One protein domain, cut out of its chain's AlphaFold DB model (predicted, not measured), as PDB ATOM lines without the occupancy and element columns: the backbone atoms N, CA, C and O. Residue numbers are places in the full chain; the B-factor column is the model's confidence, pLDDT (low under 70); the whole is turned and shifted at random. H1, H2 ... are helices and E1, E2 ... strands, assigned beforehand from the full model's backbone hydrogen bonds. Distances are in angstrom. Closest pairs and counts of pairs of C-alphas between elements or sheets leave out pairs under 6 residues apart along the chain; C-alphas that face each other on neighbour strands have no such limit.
ATOM      1  N   TYR A  32      42.654   2.774  42.067       85.12
ATOM      2  CA  TYR A  32      41.986   2.543  40.781       85.12
ATOM      3  C   TYR A  32      40.816   3.493  40.537       85.12
ATOM      4  O   TYR A  32      40.155   3.952  41.461       85.12
ATOM      5  N   ILE A  33      40.567   3.820  39.270       86.25
ATOM      6  CA  ILE A  33      39.413   4.630  38.867       86.25
ATOM      7  C   ILE A  33      38.214   3.694  38.689       86.25
ATOM      8  O   ILE A  33      38.162   2.961  37.705       86.25
ATOM      9  N   ALA A  34      37.275   3.726  39.633       83.00
ATOM     10  CA  ALA A  34      36.094   2.865  39.634       83.00
ATOM     11  C   ALA A  34      34.992   3.404  38.718       83.00
ATOM     12  O   ALA A  34      34.496   2.701  37.843       83.00
ATOM     13  N   ASP A  35      34.672   4.691  38.865       82.31
ATOM     14  CA  ASP A  35      33.507   5.302  38.229       82.31
ATOM     15  C   ASP A  35      33.776   6.728  37.746       82.31
ATOM     16  O   ASP A  35      34.770   7.383  38.082       82.31
ATOM     17  N   TYR A  36      32.835   7.261  36.970       85.69
ATOM     18  CA  TYR A  36      32.762   8.681  36.664       85.69
ATOM     19  C   TYR A  36      31.341   9.202  36.865       85.69
ATOM     20  O   TYR A  36      30.349   8.532  36.608       85.69
ATOM     21  N   SER A  37      31.226  10.452  37.299       81.75
ATOM     22  CA  SER A  37      29.946  11.150  37.398       81.75
ATOM     23  C   SER A  37      30.035  12.500  36.710       81.75
ATOM     24  O   SER A  37      30.991  13.246  36.936       81.75
ATOM     25  N   VAL A  38      29.021  12.845  35.920       81.50
ATOM     26  CA  VAL A  38      28.936  14.138  35.235       81.50
ATOM     27  C   VAL A  38      27.951  15.046  35.968       81.50
ATOM     28  O   VAL A  38      26.794  14.694  36.166       81.50
ATOM     29  N   ASP A  39      28.408  16.229  36.365       78.62
ATOM     30  CA  ASP A  39      27.566  17.233  37.018       78.62
ATOM     31  C   ASP A  39      26.616  17.927  36.023       78.62
ATOM     32  O   ASP A  39      26.880  17.960  34.814       78.62
ATOM     33  N   ARG A  40      25.543  18.569  36.514       71.88
ATOM     34  CA  ARG A  40      24.594  19.333  35.673       71.88
ATOM     35  C   ARG A  40      25.279  20.432  34.854       71.88
ATOM     36  O   ARG A  40      24.816  20.771  33.768       71.88
ATOM     37  N   ARG A  41      26.424  20.935  35.325       69.00
ATOM     38  CA  ARG A  41      27.269  21.918  34.624       69.00
ATOM     39  C   ARG A  41      28.163  21.310  33.530       69.00
ATOM     40  O   ARG A  41      28.952  22.033  32.921       69.00
ATOM     41  N   GLY A  42      28.085  19.998  33.292       67.25
ATOM     42  CA  GLY A  42      28.883  19.281  32.291       67.25
ATOM     43  C   GLY A  42      30.340  19.056  32.705       67.25
ATOM     44  O   GLY A  42      31.227  19.002  31.851       67.25
ATOM     45  N   VAL A  43      30.607  18.991  34.012       75.31
ATOM     46  CA  VAL A  43      31.937  18.692  34.560       75.31
ATOM     47  C   VAL A  43      32.002  17.213  34.915       75.31
ATOM     48  O   VAL A  43      31.178  16.736  35.688       75.31
ATOM     49  N   VAL A  44      32.991  16.508  34.362       80.50
ATOM     50  CA  VAL A  44      33.244  15.090  34.652       80.50
ATOM     51  C   VAL A  44      34.132  14.974  35.890       80.50
ATOM     52  O   VAL A  44      35.235  15.534  35.929       80.50
ATOM     53  N   PHE A  45      33.633  14.254  36.889       82.81
ATOM     54  CA  PHE A  45      34.357  13.842  38.083       82.81
ATOM     55  C   PHE A  45      34.670  12.356  37.978       82.81
ATOM     56  O   PHE A  45      33.757  11.560  37.790       82.81
ATOM     57  N   TYR A  46      35.934  12.000  38.137       86.12
ATOM     58  CA  TYR A  46      36.411  10.625  38.205       86.12
ATOM     59  C   TYR A  46      36.472  10.207  39.672       86.12
ATOM     60  O   TYR A  46      36.917  10.991  40.515       86.12
ATOM     61  N   HIS A  47      35.971   9.017  39.975       86.88
ATOM     62  CA  HIS A  47      35.922   8.437  41.309       86.88
ATOM     63  C   HIS A  47      37.089   7.467  41.406       86.88
ATOM     64  O   HIS A  47      37.114   6.449  40.721       86.88
ATOM     65  N   ILE A  48      38.089   7.840  42.196       88.12
ATOM     66  CA  ILE A  48      39.260   7.011  42.454       88.12
ATOM     67  C   ILE A  48      39.033   6.314  43.783       88.12
ATOM     68  O   ILE A  48      38.878   6.981  44.806       88.12
ATOM     69  N   GLU A  49      39.003   4.994  43.763       84.56
ATOM     70  CA  GLU A  49      39.006   4.177  44.961       84.56
ATOM     71  C   GLU A  49      40.439   3.980  45.440       84.56
ATOM     72  O   GLU A  49      41.338   3.616  44.679       84.56
ATOM     73  N   SER A  50      40.640   4.298  46.714       81.44
ATOM     74  CA  SER A  50      41.935   4.318  47.372       81.44
ATOM     75  C   SER A  50      41.805   3.849  48.810       81.44
ATOM     76  O   SER A  50      41.165   4.533  49.604       81.44
ATOM     77  N   ARG A  51      42.433   2.724  49.172       72.56
ATOM     78  CA  ARG A  51      42.462   2.196  50.561       72.56
ATOM     79  C   ARG A  51      41.077   2.188  51.250       72.56
ATOM     80  O   ARG A  51      40.969   2.479  52.437       72.56
ATOM     81  N   GLY A  52      40.013   1.893  50.496       73.31
ATOM     82  CA  GLY A  52      38.625   1.870  50.988       73.31
ATOM     83  C   GLY A  52      37.897   3.224  51.014       73.31
ATOM     84  O   GLY A  52      36.782   3.301  51.525       73.31
ATOM     85  N   ALA A  53      38.495   4.288  50.472       78.12
ATOM     86  CA  ALA A  53      37.873   5.598  50.313       78.12
ATOM     87  C   ALA A  53      37.726   5.972  48.833       78.12
ATOM     88  O   ALA A  53      38.676   5.886  48.055       78.12
ATOM     89  N   THR A  54      36.545   6.456  48.453       82.12
ATOM     90  CA  THR A  54      36.279   6.950  47.098       82.12
ATOM     91  C   THR A  54      36.497   8.460  47.041       82.12
ATOM     92  O   THR A  54      35.727   9.250  47.591       82.12
ATOM     93  N   VAL A  55      37.550   8.888  46.352       84.38
ATOM     94  CA  VAL A  55      37.904  10.299  46.178       84.38
ATOM     95  C   VAL A  55      37.465  10.777  44.798       84.38
ATOM     96  O   VAL A  55      37.768  10.163  43.780       84.38
ATOM     97  N   LYS A  56      36.787  11.928  44.732       85.94
ATOM     98  CA  LYS A  56      36.338  12.524  43.463       85.94
ATOM     99  C   LYS A  56      37.350  13.553  42.954       85.94
ATOM    100  O   LYS A  56      37.622  14.538  43.639       85.94
ATOM    101  N   ARG A  57      37.859  13.390  41.728       85.06
ATOM    102  CA  ARG A  57      38.813  14.327  41.092       85.06
ATOM    103  C   ARG A  57      38.369  14.742  39.699       85.06
ATOM    104  O   ARG A  57      37.783  13.958  38.961       85.06
ATOM    105  N   ARG A  58      38.644  15.994  39.307       85.31
ATOM    106  CA  ARG A  58      38.301  16.501  37.963       85.31
ATOM    107  C   ARG A  58      39.509  16.463  37.030       85.31
ATOM    108  O   ARG A  58      40.649  16.551  37.472       85.31
ATOM    109  N   PHE A  59      39.257  16.483  35.721       77.75
ATOM    110  CA  PHE A  59      40.302  16.533  34.681       77.75
ATOM    111  C   PHE A  59      41.351  17.643  34.908       77.75
ATOM    112  O   PHE A  59      42.537  17.467  34.647       77.75
ATOM    113  N   ASN A  60      40.924  18.814  35.400       78.56
ATOM    114  CA  ASN A  60      41.850  19.916  35.676       78.56
ATOM    115  C   ASN A  60      42.789  19.637  36.856       78.56
ATOM    116  O   ASN A  60      43.911  20.131  36.823       78.56
ATOM    117  N   ASP A  61      42.366  18.851  37.850       80.69
ATOM    118  CA  ASP A  61      43.242  18.467  38.961       80.69
ATOM    119  C   ASP A  61      44.324  17.503  38.456       80.69
ATOM    120  O   ASP A  61      45.496  17.714  38.743       80.69
ATOM    121  N   PHE A  62      43.973  16.548  37.586       80.62
ATOM    122  CA  PHE A  62      44.953  15.670  36.931       80.62
ATOM    123  C   PHE A  62      45.965  16.433  36.066       80.62
ATOM    124  O   PHE A  62      47.142  16.088  36.041       80.62
ATOM    125  N   LYS A  63      45.547  17.510  35.383       79.38
ATOM    126  CA  LYS A  63      46.493  18.392  34.675       79.38
ATOM    127  C   LYS A  63      47.454  19.092  35.628       79.38
ATOM    128  O   LYS A  63      48.619  19.254  35.286       79.38
ATOM    129  N   ALA A  64      46.963  19.572  36.769       77.38
ATOM    130  CA  ALA A  64      47.814  20.218  37.763       77.38
ATOM    131  C   ALA A  64      48.823  19.212  38.336       77.38
ATOM    132  O   ALA A  64      50.009  19.511  38.367       77.38
ATOM    133  N   PHE A  65      48.361  18.006  38.669       81.00
ATOM    134  CA  PHE A  65      49.188  16.891  39.128       81.00
ATOM    135  C   PHE A  65      50.282  16.515  38.120       81.00
ATOM    136  O   PHE A  65      51.462  16.546  38.450       81.00
ATOM    137  N   HIS A  66      49.916  16.277  36.857       78.50
ATOM    138  CA  HIS A  66      50.872  15.940  35.794       78.50
ATOM    139  C   HIS A  66      51.928  17.034  35.582       78.50
ATOM    140  O   HIS A  66      53.105  16.732  35.393       78.50
ATOM    141  N   ARG A  67      51.538  18.312  35.682       78.62
ATOM    142  CA  ARG A  67      52.481  19.442  35.621       78.62
ATOM    143  C   ARG A  67      53.429  19.471  36.817       78.62
ATOM    144  O   ARG A  67      54.609  19.734  36.613       78.62
ATOM    145  N   SER A  68      52.932  19.203  38.025       74.12
ATOM    146  CA  SER A  68      53.769  19.115  39.227       74.12
ATOM    147  C   SER A  68      54.802  17.997  39.108       74.12
ATOM    148  O   SER A  68      55.975  18.228  39.377       74.12
ATOM    149  N   LEU A  69      54.400  16.825  38.614       74.38
ATOM    150  CA  LEU A  69      55.310  15.693  38.439       74.38
ATOM    151  C   LEU A  69      56.314  15.894  37.295       74.38
ATOM    152  O   LEU A  69      57.483  15.543  37.424       74.38
ATOM    153  N   THR A  70      55.888  16.527  36.199       75.31
ATOM    154  CA  THR A  70      56.800  16.919  35.109       75.31
ATOM    155  C   THR A  70      57.848  17.916  35.619       75.31
ATOM    156  O   THR A  70      59.012  17.849  35.239       75.31
ATOM    157  N   HIS A  71      57.457  18.835  36.510       70.69
ATOM    158  CA  HIS A  71      58.386  19.757  37.167       70.69
ATOM    159  C   HIS A  71      59.344  19.037  38.133       70.69
ATOM    160  O   HIS A  71      60.454  19.509  38.360       70.69
ATOM    161  N   ALA A  72      58.938  17.895  38.689       66.25
ATOM    162  CA  ALA A  72      59.789  17.007  39.479       66.25
ATOM    163  C   ALA A  72      60.681  16.084  38.616       66.25
ATOM    164  O   ALA A  72      61.335  15.197  39.157       66.25
ATOM    165  N   SER A  73      60.735  16.295  37.292       65.38
ATOM    166  CA  SER A  73      61.517  15.500  36.329       65.38
ATOM    167  C   SER A  73      61.150  14.012  36.287       65.38
ATOM    168  O   SER A  73      61.988  13.178  35.952       65.38
ATOM    169  N   ILE A  74      59.899  13.668  36.608       69.12
ATOM    170  CA  ILE A  74      59.390  12.305  36.433       69.12
ATOM    171  C   ILE A  74      58.954  12.142  34.971       69.12
ATOM    172  O   ILE A  74      58.247  12.992  34.420       69.12
ATOM    173  N   ASP A  75      59.373  11.049  34.333       68.81
ATOM    174  CA  ASP A  75      58.965  10.713  32.969       68.81
ATOM    175  C   ASP A  75      57.533  10.157  32.995       68.81
ATOM    176  O   ASP A  75      57.295   9.007  33.364       68.81
ATOM    177  N   LEU A  76      56.548  11.013  32.695       66.69
ATOM    178  CA  LEU A  76      55.136  10.634  32.721       66.69
ATOM    179  C   LEU A  76      54.532  10.456  31.331       66.69
ATOM    180  O   LEU A  76      54.777  11.261  30.425       66.69
ATOM    181  N   PRO A  77      53.600   9.495  31.184       69.69
ATOM    182  CA  PRO A  77      52.851   9.331  29.954       69.69
ATOM    183  C   PRO A  77      52.069  10.606  29.617       69.69
ATOM    184  O   PRO A  77      51.513  11.293  30.479       69.69
ATOM    185  N   ARG A  78      52.007  10.920  28.320       68.88
ATOM    186  CA  ARG A  78      51.338  12.123  27.813       68.88
ATOM    187  C   ARG A  78      49.865  12.150  28.232       68.88
ATOM    188  O   ARG A  78      49.152  11.156  28.052       68.88
ATOM    189  N   LEU A  79      49.421  13.311  28.724       66.00
ATOM    190  CA  LEU A  79      48.023  13.581  29.058       66.00
ATOM    191  C   LEU A  79      47.099  13.237  27.872       66.00
ATOM    192  O   LEU A  79      47.451  13.525  26.722       66.00
ATOM    193  N   PRO A  80      45.916  12.650  28.134       67.69
ATOM    194  CA  PRO A  80      44.922  12.405  27.096       67.69
ATOM    195  C   PRO A  80      44.512  13.729  26.439       67.69
ATOM    196  O   PRO A  80      44.394  14.760  27.110       67.69
ATOM    197  N   SER A  81      44.335  13.707  25.116       58.97
ATOM    198  CA  SER A  81      44.172  14.920  24.313       58.97
ATOM    199  C   SER A  81      42.980  15.754  24.795       58.97
ATOM    200  O   SER A  81      41.826  15.318  24.798       58.97
ATOM    201  N   ALA A  82      43.264  16.985  25.216       57.84
ATOM    202  CA  ALA A  82      42.272  17.997  25.557       57.84
ATOM    203  C   ALA A  82      42.222  19.051  24.447       57.84
ATOM    204  O   ALA A  82      42.497  20.228  24.675       57.84
ATOM    205  N   GLY A  83      41.937  18.613  23.220       57.94
ATOM    206  CA  GLY A  83      41.740  19.519  22.092       57.94
ATOM    207  C   GLY A  83      40.440  20.330  22.227       57.94
ATOM    208  O   GLY A  83      39.506  19.872  22.892       57.94
ATOM    209  N   PRO A  84      40.324  21.500  21.574       53.56
ATOM    210  CA  PRO A  84      39.117  22.339  21.606       53.56
ATOM    211  C   PRO A  84      37.853  21.610  21.113       53.56
ATOM    212  O   PRO A  84      36.756  21.922  21.559       53.56
ATOM    213  N   VAL A  85      37.995  20.566  20.290       53.69
ATOM    214  CA  VAL A  85      36.889  19.692  19.855       53.69
ATOM    215  C   VAL A  85      36.307  18.836  20.990       53.69
ATOM    216  O   VAL A  85      35.103  18.609  21.049       53.69
ATOM    217  N   THR A  86      37.117  18.458  21.986       56.00
ATOM    218  CA  THR A  86      36.634  17.687  23.149       56.00
ATOM    219  C   THR A  86      35.772  18.510  24.108       56.00
ATOM    220  O   THR A  86      35.137  17.951  24.999       56.00
ATOM    221  N   PHE A  87      35.714  19.839  23.938       52.31
ATOM    222  CA  PHE A  87      34.788  20.694  24.682       52.31
ATOM    223  C   PHE A  87      33.332  20.521  24.233       52.31
ATOM    224  O   PHE A  87      32.453  20.799  25.052       52.31
ATOM    225  N   LEU A  88      33.094  20.063  22.998       55.44
ATOM    226  CA  LEU A  88      31.765  19.733  22.470       55.44
ATOM    227  C   LEU A  88      31.349  18.305  22.861       55.44
ATOM    228  O   LEU A  88      30.178  18.053  23.115       55.44
ATOM    229  N   TRP A  89      32.316  17.395  23.001       57.97
ATOM    230  CA  TRP A  89      32.093  15.970  23.283       57.97
ATOM    231  C   TRP A  89      32.409  15.581  24.730       57.97
ATOM    232  O   TRP A  89      32.840  14.473  25.024       57.97
ATOM    233  N   ARG A  90      32.209  16.498  25.684       62.78
ATOM    234  CA  ARG A  90      32.531  16.238  27.104       62.78
ATOM    235  C   ARG A  90      31.715  15.108  27.735       62.78
ATOM    236  O   ARG A  90      32.094  14.646  28.806       62.78
ATOM    237  N   ARG A  91      30.596  14.735  27.112       61.75
ATOM    238  CA  ARG A  91      29.700  13.651  27.535       61.75
ATOM    239  C   ARG A  91      29.911  12.357  26.760       61.75
ATOM    240  O   ARG A  91      29.195  11.403  27.017       61.75
ATOM    241  N   ASP A  92      30.834  12.344  25.808       69.56
ATOM    242  CA  ASP A  92      31.085  11.152  25.019       69.56
ATOM    243  C   ASP A  92      31.767  10.102  25.902       69.56
ATOM    244  O   ASP A  92      32.861  10.330  26.429       69.56
ATOM    245  N   GLU A  93      31.075   8.989  26.129       71.44
ATOM    246  CA  GLU A  93      31.507   7.938  27.052       71.44
ATOM    247  C   GLU A  93      32.818   7.297  26.591       71.44
ATOM    248  O   GLU A  93      33.685   7.012  27.416       71.44
ATOM    249  N   MET A  94      33.038   7.210  25.273       74.25
ATOM    250  CA  MET A  94      34.286   6.709  24.693       74.25
ATOM    251  C   MET A  94      35.480   7.590  25.077       74.25
ATOM    252  O   MET A  94      36.538   7.091  25.467       74.25
ATOM    253  N   LEU A  95      35.312   8.918  25.024       74.69
ATOM    254  CA  LEU A  95      36.355   9.861  25.445       74.69
ATOM    255  C   LEU A  95      36.612   9.795  26.950       74.69
ATOM    256  O   LEU A  95      37.747   9.990  27.392       74.69
ATOM    257  N   ILE A  96      35.568   9.574  27.746       76.75
ATOM    258  CA  ILE A  96      35.691   9.445  29.198       76.75
ATOM    259  C   ILE A  96      36.464   8.168  29.538       76.75
ATOM    260  O   ILE A  96      37.407   8.235  30.324       76.75
ATOM    261  N   GLN A  97      36.153   7.047  28.889       79.44
ATOM    262  CA  GLN A  97      36.835   5.776  29.108       79.44
ATOM    263  C   GLN A  97      38.313   5.830  28.691       79.44
ATOM    264  O   GLN A  97      39.182   5.422  29.464       79.44
ATOM    265  N   GLU A  98      38.633   6.406  27.525       82.50
ATOM    266  CA  GLU A  98      40.029   6.603  27.101       82.50
ATOM    267  C   GLU A  98      40.808   7.436  28.132       82.50
ATOM    268  O   GLU A  98      41.950   7.121  28.494       82.50
ATOM    269  N   ARG A  99      40.172   8.494  28.649       81.50
ATOM    270  CA  ARG A  99      40.745   9.332  29.704       81.50
ATOM    271  C   ARG A  99      40.956   8.549  30.990       81.50
ATOM    272  O   ARG A  99      42.032   8.688  31.561       81.50
ATOM    273  N   CYS A 100      40.006   7.718  31.415       81.38
ATOM    274  CA  CYS A 100      40.163   6.854  32.585       81.38
ATOM    275  C   CYS A 100      41.381   5.941  32.437       81.38
ATOM    276  O   CYS A 100      42.251   5.947  33.301       81.38
ATOM    277  N   VAL A 101      41.521   5.244  31.305       82.94
ATOM    278  CA  VAL A 101      42.673   4.360  31.051       82.94
ATOM    279  C   VAL A 101      43.993   5.134  31.112       82.94
ATOM    280  O   VAL A 101      44.972   4.689  31.714       82.94
ATOM    281  N   ARG A 102      44.038   6.325  30.511       83.00
ATOM    282  CA  ARG A 102      45.222   7.195  30.545       83.00
ATOM    283  C   ARG A 102      45.526   7.716  31.947       83.00
ATOM    284  O   ARG A 102      46.695   7.780  32.315       83.00
ATOM    285  N   PHE A 103      44.510   8.079  32.720       83.00
ATOM    286  CA  PHE A 103      44.686   8.524  34.098       83.00
ATOM    287  C   PHE A 103      45.144   7.400  35.008       83.00
ATOM    288  O   PHE A 103      46.054   7.627  35.795       83.00
ATOM    289  N   GLN A 104      44.622   6.189  34.824       85.69
ATOM    290  CA  GLN A 104      45.110   5.009  35.524       85.69
ATOM    291  C   GLN A 104      46.609   4.808  35.268       85.69
ATOM    292  O   GLN A 104      47.380   4.610  36.199       85.69
ATOM    293  N   ARG A 105      47.059   4.972  34.015       83.81
ATOM    294  CA  ARG A 105      48.494   4.921  33.678       83.81
ATOM    295  C   ARG A 105      49.314   6.032  34.334       83.81
ATOM    296  O   ARG A 105      50.450   5.782  34.712       83.81
ATOM    297  N   ILE A 106      48.769   7.243  34.449       83.62
ATOM    298  CA  ILE A 106      49.438   8.367  35.123       83.62
ATOM    299  C   ILE A 106      49.572   8.095  36.623       83.62
ATOM    300  O   ILE A 106      50.643   8.322  37.169       83.62
ATOM    301  N   LEU A 107      48.516   7.593  37.269       83.56
ATOM    302  CA  LEU A 107      48.541   7.221  38.685       83.56
ATOM    303  C   LEU A 107      49.533   6.082  38.943       83.56
ATOM    304  O   LEU A 107      50.275   6.144  39.909       83.56
ATOM    305  N   ASN A 108      49.616   5.108  38.033       83.75
ATOM    306  CA  ASN A 108      50.590   4.020  38.129       83.75
ATOM    307  C   ASN A 108      52.045   4.445  37.898       83.75
ATOM    308  O   ASN A 108      52.961   3.777  38.357       83.75
ATOM    309  N   ALA A 109      52.275   5.484  37.096       82.69
ATOM    310  CA  ALA A 109      53.623   5.975  36.813       82.69
ATOM    311  C   ALA A 109      54.119   6.967  37.877       82.69
ATOM    312  O   ALA A 109      55.307   7.277  37.925       82.69
ATOM    313  N   ALA A 110      53.209   7.505  38.688       81.88
ATOM    314  CA  ALA A 110      53.524   8.454  39.740       81.88
ATOM    315  C   ALA A 110      53.956   7.733  41.033       81.88
ATOM    316  O   ALA A 110      53.490   6.625  41.300       81.88
ATOM    317  N   PRO A 111      54.823   8.351  41.852       81.69
ATOM    318  CA  PRO A 111      55.179   7.812  43.159       81.69
ATOM    319  C   PRO A 111      53.987   7.889  44.125       81.69
ATOM    320  O   PRO A 111      53.175   8.815  44.064       81.69
ATOM    321  N   GLU A 112      53.905   6.915  45.032       80.50
ATOM    322  CA  GLU A 112      52.787   6.763  45.971       80.50
ATOM    323  C   GLU A 112      52.581   8.004  46.854       80.50
ATOM    324  O   GLU A 112      51.443   8.435  47.007       80.50
ATOM    325  N   ASP A 113      53.654   8.636  47.348       78.88
ATOM    326  CA  ASP A 113      53.579   9.867  48.152       78.88
ATOM    327  C   ASP A 113      52.873  11.026  47.423       78.88
ATOM    328  O   ASP A 113      52.043  11.730  48.003       78.88
ATOM    329  N   ASP A 114      53.170  11.228  46.135       79.75
ATOM    330  CA  ASP A 114      52.523  12.276  45.341       79.75
ATOM    331  C   ASP A 114      51.053  11.936  45.060       79.75
ATOM    332  O   ASP A 114      50.200  12.830  45.046       79.75
ATOM    333  N   VAL A 115      50.743  10.653  44.841       80.94
ATOM    334  CA  VAL A 115      49.368  10.174  44.639       80.94
ATOM    335  C   VAL A 115      48.549  10.322  45.921       80.94
ATOM    336  O   VAL A 115      47.440  10.856  45.861       80.94
ATOM    337  N   ASP A 116      49.088   9.941  47.077       80.62
ATOM    338  CA  ASP A 116      48.433  10.100  48.378       80.62
ATOM    339  C   ASP A 116      48.182  11.584  48.679       80.62
ATOM    340  O   ASP A 116      47.052  11.973  48.969       80.62
ATOM    341  N   MET A 117      49.171  12.456  48.441       79.50
ATOM    342  CA  MET A 117      49.004  13.910  48.558       79.50
ATOM    343  C   MET A 117      47.936  14.462  47.596       79.50
ATOM    344  O   MET A 117      47.189  15.389  47.937       79.50
ATOM    345  N   PHE A 118      47.851  13.921  46.378       81.25
ATOM    346  CA  PHE A 118      46.844  14.313  45.395       81.25
ATOM    347  C   PHE A 118      45.433  13.874  45.801       81.25
ATOM    348  O   PHE A 118      44.479  14.636  45.612       81.25
ATOM    349  N   LEU A 119      45.281  12.665  46.345       81.19
ATOM    350  CA  LEU A 119      43.996  12.081  46.731       81.19
ATOM    351  C   LEU A 119      43.508  12.599  48.084       81.19
ATOM    352  O   LEU A 119      42.339  12.974  48.199       81.19
ATOM    353  N   PHE A 120      44.409  12.745  49.047       78.50
ATOM    354  CA  PHE A 120      44.166  13.247  50.392       78.50
ATOM    355  C   PHE A 120      45.011  14.499  50.639       78.50
ATOM    356  O   PHE A 120      46.002  14.456  51.370       78.50
TER     357      PHE A 120
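AT A GLANCE: This is residues 32 to 120 of the 149 residues of a protein of Aphanomyces euteiches (UniProt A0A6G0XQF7). A small twisted sheet of three strands has a long helix, H3, slantwise over one face, with the short helix H4 on that same face. H1 runs on directly from the end of E3 and away from the sheet; from its far end the long unnamed stretch 72 to 83 leads back to little H2, which lies far out, before H3 begins. The printed part has 89 residues, with three named strands and four named helices in the order E1 E2 E3 H1 H2 H3 H4; the sheet order is E1 - E2 - E3, antiparallel, and the class is mixed, helices and strands. The whole is compact, with a radius of gyration of the C-alphas of 12.9 A, and spans 34 by 30 by 19 A.

IN THESE COORDINATES: Find C-alpha 32 at (41.986, 2.543, 40.781); from there E1, residues 32 to 38, runs 18.3 A. E2, residues 44 to 50, is 18.8 A long, and E3, residues 53 to 58, is 16.5 A. H3, residues 93 to 109, runs 24.3 A from C-alpha 93 at (31.507, 7.938, 27.052). H1 is residues 59 to 71, 18.5 A, and H2 is residues 84 to 87, 5.6 A. H4, residues 112 to 119, is 10.3 A long and ends at C-alpha 119 at (43.996, 12.081, 46.731).

HOW THE PARTS SIT: Begin at the sheet, a meander, each strand the antiparallel neighbour of the one before. In the hairpin E1 and E2, look for N 34 and O 47, 2.9 A apart; in the hairpin E2 and E3, for N 48 and O 55, 2.8 A apart, both within hydrogen-bond range. The sheet is only just strongly twisted, its C-alphas up to 4.1 A off the best plane. H3 and H4 are on the same face, making two layers, helices on one face of a sheet. H3 lies over E1 and E2 at a height over the sheet of 9.3 A; its closest C-alphas to E1 are those of Tyr 32 and Gln 104, 6.6 A apart. H4 lies over E2 at a height of 10.7 A. H1 only grazes the sheet, with residues 59 to 60. H1 and H3 are close but not clearly touching, the closest C-alphas being those of Phe 62 and Phe 103, 7.7 A apart, at a shallow tilt of 30 degrees, the same way. H2 is not on the sheet and is apart from H4. In H1, H3 and H4 every O i to N i+4 pair is within hydrogen-bond range; H2 is too short for such a pair.

THE WHOLE: The two C-alphas farthest apart, those of Arg 40 and Ser 73, are 37.1 A apart. The printed part has no cut. The link from H1 to H2 is long, with 12 residues. The mean pLDDT of the printed part is 75.9; look for values under 70 at residues 41 to 42 and 72 to 92.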